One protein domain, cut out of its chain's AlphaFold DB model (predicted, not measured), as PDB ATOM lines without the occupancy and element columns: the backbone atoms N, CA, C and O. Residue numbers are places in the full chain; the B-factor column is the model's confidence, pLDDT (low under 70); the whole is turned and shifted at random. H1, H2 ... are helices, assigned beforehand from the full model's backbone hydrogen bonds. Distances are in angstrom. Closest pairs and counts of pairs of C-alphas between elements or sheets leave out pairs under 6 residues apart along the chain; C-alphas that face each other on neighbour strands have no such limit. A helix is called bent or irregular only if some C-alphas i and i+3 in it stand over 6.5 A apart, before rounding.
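AT A GLANCE: This is residues 2 to 52 of the 185 residues of the protein "Hypothetical protein" of Hemiselmis andersenii (UniProt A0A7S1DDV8). The model is a helical hairpin: long helix H1, then shorter H2 folded back side by side with it, running nearly antiparallel. After H2, residues 41 to 52 go on without a named element and coil loosely near the end where H1 begins. The 51 printed residues, all helix by class, hold two named helices, H1 then H2, and no named strand. The whole is a loose rod, with a radius of gyration of the C-alphas of 12.4 A and spans of 37 by 17 by 12 A.

HOW THE PARTS SIT: H1, residues 2 to 23, and H2, residues 30 to 40, touch and form a hairpin. Their closest C-alphas, those of Phe 13 and Leu 37, are 6.4 A apart. They run opposite ways at a shallow tilt of 7 degrees. In H1 every O i to N i+4 pair is within hydrogen-bond range; in H2 2 of 7 are, beside 6 of 8 O i to N i+3 pairs.

IN THESE COORDINATES: H1 runs 31.4 A from C-alpha 2 at (88.243, 135.188, 71.974). H2 runs 18.0 A to C-alpha 40 at (97.169, 140.630, 72.455). H2 is irregular, but only just: C-alphas 33 and 36 are 6.6 A apart.

THE WHOLE: The farthest C-alphas, those of Gly 25 and Asn 45, are 37.1 A apart. The printed part has no cut, and the link from H1 to H2 is short. Mean pLDDT of the printed part is 80.0; residues 2, 25 to 26, 45 to 47 and 49 to 52 are under 70.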
ATOM      1  N   ALA A   2      87.289 134.452  71.121       67.75
ATOM      2  CA  ALA A   2      88.243 135.188  71.974       67.75
ATOM      3  C   ALA A   2      89.124 134.284  72.866       67.75
ATOM      4  O   ALA A   2      90.333 134.480  72.948       67.75
ATOM      5  N   SER A   3      88.548 133.221  73.438       76.62
ATOM      6  CA  SER A   3      89.283 132.247  74.258       76.62
ATOM      7  C   SER A   3      90.399 131.517  73.503       76.62
ATOM      8  O   SER A   3      91.474 131.311  74.054       76.62
ATOM      9  N   VAL A   4      90.188 131.177  72.227       82.62
ATOM     10  CA  VAL A   4      91.210 130.526  71.389       82.62
ATOM     11  C   VAL A   4      92.360 131.493  71.107       82.62
ATOM     12  O   VAL A   4      93.518 131.114  71.244       82.62
ATOM     13  N   GLY A   5      92.055 132.760  70.802       83.38
ATOM     14  CA  GLY A   5      93.073 133.800  70.612       83.38
ATOM     15  C   GLY A   5      93.930 134.028  71.861       83.38
ATOM     16  O   GLY A   5      95.153 134.105  71.762       83.38
ATOM     17  N   ASN A   6      93.307 134.042  73.043       85.12
ATOM     18  CA  ASN A   6      94.013 134.154  74.320       85.12
ATOM     19  C   ASN A   6      94.948 132.966  74.568       85.12
ATOM     20  O   ASN A   6      96.097 133.159  74.960       85.12
ATOM     21  N   VAL A   7      94.481 131.743  74.300       85.50
ATOM     22  CA  VAL A   7      95.306 130.533  74.415       85.50
ATOM     23  C   VAL A   7      96.486 130.594  73.445       85.50
ATOM     24  O   VAL A   7      97.616 130.361  73.864       85.50
ATOM     25  N   CYS A   8      96.268 130.983  72.186       87.31
ATOM     26  CA  CYS A   8      97.350 131.163  71.214       87.31
ATOM     27  C   CYS A   8      98.377 132.207  71.674       87.31
ATOM     28  O   CYS A   8      99.575 131.957  71.566       87.31
ATOM     29  N   ALA A   9      97.937 133.344  72.224       87.31
ATOM     30  CA  ALA A   9      98.835 134.379  72.737       87.31
ATOM     31  C   ALA A   9      99.673 133.879  73.929       87.31
ATOM     32  O   ALA A   9     100.882 134.111  73.975       87.31
ATOM     33  N   LEU A  10      99.057 133.143  74.860       87.12
ATOM     34  CA  LEU A  10      99.755 132.544  76.001       87.12
ATOM     35  C   LEU A  10     100.750 131.461  75.565       87.12
ATOM     36  O   LEU A  10     101.867 131.418  76.079       87.12
ATOM     37  N   LEU A  11     100.379 130.617  74.600       89.88
ATOM     38  CA  LEU A  11     101.271 129.603  74.034       89.88
ATOM     39  C   LEU A  11     102.441 130.243  73.285       89.88
ATOM     40  O   LEU A  11     103.581 129.834  73.490       89.88
ATOM     41  N   ALA A  12     102.185 131.273  72.476       89.38
ATOM     42  CA  ALA A  12     103.226 132.011  71.769       89.38
ATOM     43  C   ALA A  12     104.207 132.673  72.746       89.38
ATOM     44  O   ALA A  12     105.421 132.570  72.562       89.38
ATOM     45  N   PHE A  13     103.700 133.292  73.816       89.25
ATOM     46  CA  PHE A  13     104.531 133.856  74.878       89.25
ATOM     47  C   PHE A  13     105.359 132.775  75.593       89.25
ATOM     48  O   PHE A  13     106.569 132.933  75.745       89.25
ATOM     49  N   SER A  14     104.731 131.661  75.980       87.38
ATOM     50  CA  SER A  14     105.393 130.548  76.671       87.38
ATOM     51  C   SER A  14     106.504 129.924  75.822       87.38
ATOM     52  O   SER A  14     107.636 129.777  76.284       87.38
ATOM     53  N   LEU A  15     106.217 129.639  74.548       89.81
ATOM     54  CA  LEU A  15     107.185 129.070  73.614       89.81
ATOM     55  C   LEU A  15     108.347 130.035  73.367       89.81
ATOM     56  O   LEU A  15     109.505 129.631  73.434       89.81
ATOM     57  N   SER A  16     108.057 131.320  73.149       87.19
ATOM     58  CA  SER A  16     109.096 132.334  72.935       87.19
ATOM     59  C   SER A  16     109.975 132.523  74.175       87.19
ATOM     60  O   SER A  16     111.188 132.667  74.051       87.19
ATOM     61  N   SER A  17     109.387 132.460  75.374       84.81
ATOM     62  CA  SER A  17     110.122 132.493  76.642       84.81
ATOM     63  C   SER A  17     111.032 131.272  76.796       84.81
ATOM     64  O   SER A  17     112.207 131.413  77.136       84.81
ATOM     65  N   HIS A  18     110.535 130.076  76.460       86.81
ATOM     66  CA  HIS A  18     111.320 128.845  76.509       86.81
ATOM     67  C   HIS A  18     112.492 128.860  75.517       86.81
ATOM     68  O   HIS A  18     113.624 128.563  75.894       86.81
ATOM     69  N   ILE A  19     112.249 129.277  74.270       86.44
ATOM     70  CA  ILE A  19     113.298 129.440  73.253       86.44
ATOM     71  C   ILE A  19     114.321 130.484  73.717       86.44
ATOM     72  O   ILE A  19     115.524 130.251  73.628       86.44
ATOM     73  N   SER A  20     113.870 131.612  74.271       86.38
ATOM     74  CA  SER A  20     114.769 132.635  74.809       86.38
ATOM     75  C   SER A  20     115.612 132.118  75.979       86.38
ATOM     76  O   SER A  20     116.778 132.491  76.110       86.38
ATOM     77  N   ALA A  21     115.060 131.256  76.832       81.38
ATOM     78  CA  ALA A  21     115.818 130.622  77.905       81.38
ATOM     79  C   ALA A  21     116.867 129.641  77.353       81.38
ATOM     80  O   ALA A  21     118.018 129.685  77.783       81.38
ATOM     81  N   ALA A  22     116.490 128.814  76.375       84.25
ATOM     82  CA  ALA A  22     117.354 127.787  75.798       84.25
ATOM     83  C   ALA A  22     118.491 128.356  74.929       84.25
ATOM     84  O   ALA A  22     119.618 127.876  75.014       84.25
ATOM     85  N   TYR A  23     118.215 129.379  74.112       82.25
ATOM     86  CA  TYR A  23     119.155 129.872  73.094       82.25
ATOM     87  C   TYR A  23     119.786 131.232  73.418       82.25
ATOM     88  O   TYR A  23     120.898 131.499  72.972       82.25
ATOM     89  N   LEU A  24     119.120 132.093  74.199       77.88
ATOM     90  CA  LEU A  24     119.650 133.410  74.598       77.88
ATOM     91  C   LEU A  24     120.156 133.426  76.052       77.88
ATOM     92  O   LEU A  24     120.388 134.494  76.622       77.88
ATOM     93  N   GLY A  25     120.306 132.251  76.672       68.62
ATOM     94  CA  GLY A  25     120.844 132.106  78.027       68.62
ATOM     95  C   GLY A  25     119.968 132.721  79.121       68.62
ATOM     96  O   GLY A  25     120.480 133.070  80.184       68.62
ATOM     97  N   GLY A  26     118.667 132.901  78.865       69.50
ATOM     98  CA  GLY A  26     117.737 133.465  79.849       69.50
ATOM     99  C   GLY A  26     118.050 134.918  80.212       69.50
ATOM    100  O   GLY A  26     118.042 135.279  81.387       69.50
ATOM    101  N   SER A  27     118.376 135.747  79.216       77.62
ATOM    102  CA  SER A  27     118.595 137.181  79.424       77.62
ATOM    103  C   SER A  27     117.351 137.854  80.014       77.62
ATOM    104  O   SER A  27     116.283 137.841  79.399       77.62
ATOM    105  N   ASP A  28     117.505 138.499  81.175       78.38
ATOM    106  CA  ASP A  28     116.424 139.221  81.863       78.38
ATOM    107  C   ASP A  28     115.793 140.300  80.960       78.38
ATOM    108  O   ASP A  28     114.600 140.589  81.050       78.38
ATOM    109  N   SER A  29     116.586 140.860  80.041       77.50
ATOM    110  CA  SER A  29     116.143 141.880  79.091       77.50
ATOM    111  C   SER A  29     115.231 141.327  77.993       77.50
ATOM    112  O   SER A  29     114.362 142.045  77.499       77.50
ATOM    113  N   ALA A  30     115.392 140.054  77.614       81.75
ATOM    114  CA  ALA A  30     114.609 139.439  76.541       81.75
ATOM    115  C   ALA A  30     113.123 139.333  76.906       81.75
ATOM    116  O   ALA A  30     112.254 139.457  76.042       81.75
ATOM    117  N   VAL A  31     112.812 139.200  78.198       81.25
ATOM    118  CA  VAL A  31     111.428 139.167  78.679       81.25
ATOM    119  C   VAL A  31     110.689 140.465  78.381       81.25
ATOM    120  O   VAL A  31     109.517 140.407  78.024       81.25
ATOM    121  N   PHE A  32     111.352 141.622  78.398       81.81
ATOM    122  CA  PHE A  32     110.700 142.884  78.030       81.81
ATOM    123  C   PHE A  32     110.307 142.962  76.555       81.81
ATOM    124  O   PHE A  32     109.338 143.643  76.232       81.81
ATOM    125  N   CYS A  33     111.002 142.246  75.670       83.75
ATOM    126  CA  CYS A  33     110.607 142.139  74.265       83.75
ATOM    127  C   CYS A  33     109.407 141.200  74.075       83.75
ATOM    128  O   CYS A  33     108.618 141.386  73.153       83.75
ATOM    129  N   LEU A  34     109.255 140.202  74.952       83.88
ATOM    130  CA  LEU A  34     108.204 139.184  74.864       83.88
ATOM    131  C   LEU A  34     106.909 139.598  75.562       83.88
ATOM    132  O   LEU A  34     105.820 139.290  75.089       83.88
ATOM    133  N   VAL A  35     107.017 140.309  76.681       85.00
ATOM    134  CA  VAL A  35     105.890 140.745  77.513       85.00
ATOM    135  C   VAL A  35     104.809 141.513  76.724       85.00
ATOM    136  O   VAL A  35     103.637 141.211  76.946       85.00
ATOM    137  N   PRO A  36     105.112 142.391  75.740       85.31
ATOM    138  CA  PRO A  36     104.103 143.033  74.889       85.31
ATOM    139  C   PRO A  36     103.159 142.079  74.145       85.31
ATOM    140  O   PRO A  36     102.039 142.482  73.834       85.31
ATOM    141  N   LEU A  37     103.539 140.814  73.914       84.06
ATOM    142  CA  LEU A  37     102.631 139.794  73.368       84.06
ATOM    143  C   LEU A  37     101.390 139.604  74.250       84.06
ATOM    144  O   LEU A  37     100.317 139.289  73.743       84.06
ATOM    145  N   LEU A  38     101.498 139.866  75.555       84.44
ATOM    146  CA  LEU A  38     100.371 139.796  76.481       84.44
ATOM    147  C   LEU A  38      99.338 140.911  76.259       84.44
ATOM    148  O   LEU A  38      98.207 140.791  76.718       84.44
ATOM    149  N   LEU A  39      99.670 141.972  75.514       84.94
ATOM    150  CA  LEU A  39      98.680 142.976  75.101       84.94
ATOM    151  C   LEU A  39      97.706 142.432  74.054       84.94
ATOM    152  O   LEU A  39      96.630 143.010  73.875       84.94
ATOM    153  N   LEU A  40      98.059 141.334  73.377       84.62
ATOM    154  CA  LEU A  40      97.169 140.630  72.455       84.62
ATOM    155  C   LEU A  40      96.078 139.842  73.190       84.62
ATOM    156  O   LEU A  40      95.137 139.393  72.537       84.62
ATOM    157  N   LEU A  41      96.164 139.696  74.522       82.25
ATOM    158  CA  LEU A  41      95.065 139.125  75.289       82.25
ATOM    159  C   LEU A  41      93.817 139.994  75.118       82.25
ATOM    160  O   LEU A  41      93.815 141.210  75.330       82.25
ATOM    161  N   SER A  42      92.746 139.319  74.735       78.50
ATOM    162  CA  SER A  42      91.412 139.865  74.571       78.50
ATOM    163  C   SER A  42      90.551 139.511  75.778       78.50
ATOM    164  O   SER A  42      90.735 138.471  76.418       78.50
ATOM    165  N   ARG A  43      89.581 140.368  76.099       75.25
ATOM    166  CA  ARG A  43      88.557 140.025  77.086       75.25
ATOM    167  C   ARG A  43      87.762 138.823  76.577       75.25
ATOM    168  O   ARG A  43      87.228 138.855  75.471       75.25
ATOM    169  N   ASP A  44      87.652 137.786  77.397       74.56
ATOM    170  CA  ASP A  44      86.743 136.667  77.157       74.56
ATOM    171  C   ASP A  44      85.872 136.416  78.396       74.56
ATOM    172  O   ASP A  44      86.159 136.921  79.477       74.56
ATOM    173  N   ASN A  45      84.788 135.654  78.247       63.25
ATOM    174  CA  ASN A  45      83.898 135.296  79.361       63.25
ATOM    175  C   ASN A  45      84.432 134.116  80.205       63.25
ATOM    176  O   ASN A  45      83.702 133.595  81.043       63.25
ATOM    177  N   GLY A  46      85.663 133.660  79.956       69.69
ATOM    178  CA  GLY A  46      86.268 132.489  80.585       69.69
ATOM    179  C   GLY A  46      87.557 132.853  81.320       69.69
ATOM    180  O   GLY A  46      87.516 133.409  82.414       69.69
ATOM    181  N   LEU A  47      88.704 132.533  80.713       61.72
ATOM    182  CA  LEU A  47      90.049 132.694  81.286       61.72
ATOM    183  C   LEU A  47      90.377 134.136  81.704       61.72
ATOM    184  O   LEU A  47      91.140 134.344  82.644       61.72
ATOM    185  N   MET A  48      89.815 135.125  81.011       71.38
ATOM    186  CA  MET A  48      90.108 136.550  81.168       71.38
ATOM    187  C   MET A  48      88.838 137.366  81.449       71.38
ATOM    188  O   MET A  48      88.762 138.543  81.091       71.38
ATOM    189  N   ALA A  49      87.862 136.781  82.157       60.88
ATOM    190  CA  ALA A  49      86.617 137.456  82.550       60.88
ATOM    191  C   ALA A  49      86.847 138.745  83.366       60.88
ATOM    192  O   ALA A  49      86.035 139.673  83.331       60.88
ATOM    193  N   GLY A  50      87.980 138.822  84.074       65.31
ATOM    194  CA  GLY A  50      88.397 139.982  84.862       65.31
ATOM    195  C   GLY A  50      89.101 141.096  84.077       65.31
ATOM    196  O   GLY A  50      89.224 142.196  84.623       65.31
ATOM    197  N   LEU A  51      89.545 140.856  82.834       69.25
ATOM    198  CA  LEU A  51      90.153 141.885  81.982       69.25
ATOM    199  C   LEU A  51      89.053 142.801  81.438       69.25
ATOM    200  O   LEU A  51      88.303 142.444  80.539       69.25
ATOM    201  N   SER A  52      88.959 144.006  81.989       68.81
ATOM    202  CA  SER A  52      88.246 145.120  81.359       68.81
ATOM    203  C   SER A  52      89.227 145.917  80.490       68.81
ATOM    204  O   SER A  52      90.437 145.780  80.672       68.81
TER     205      SER A  52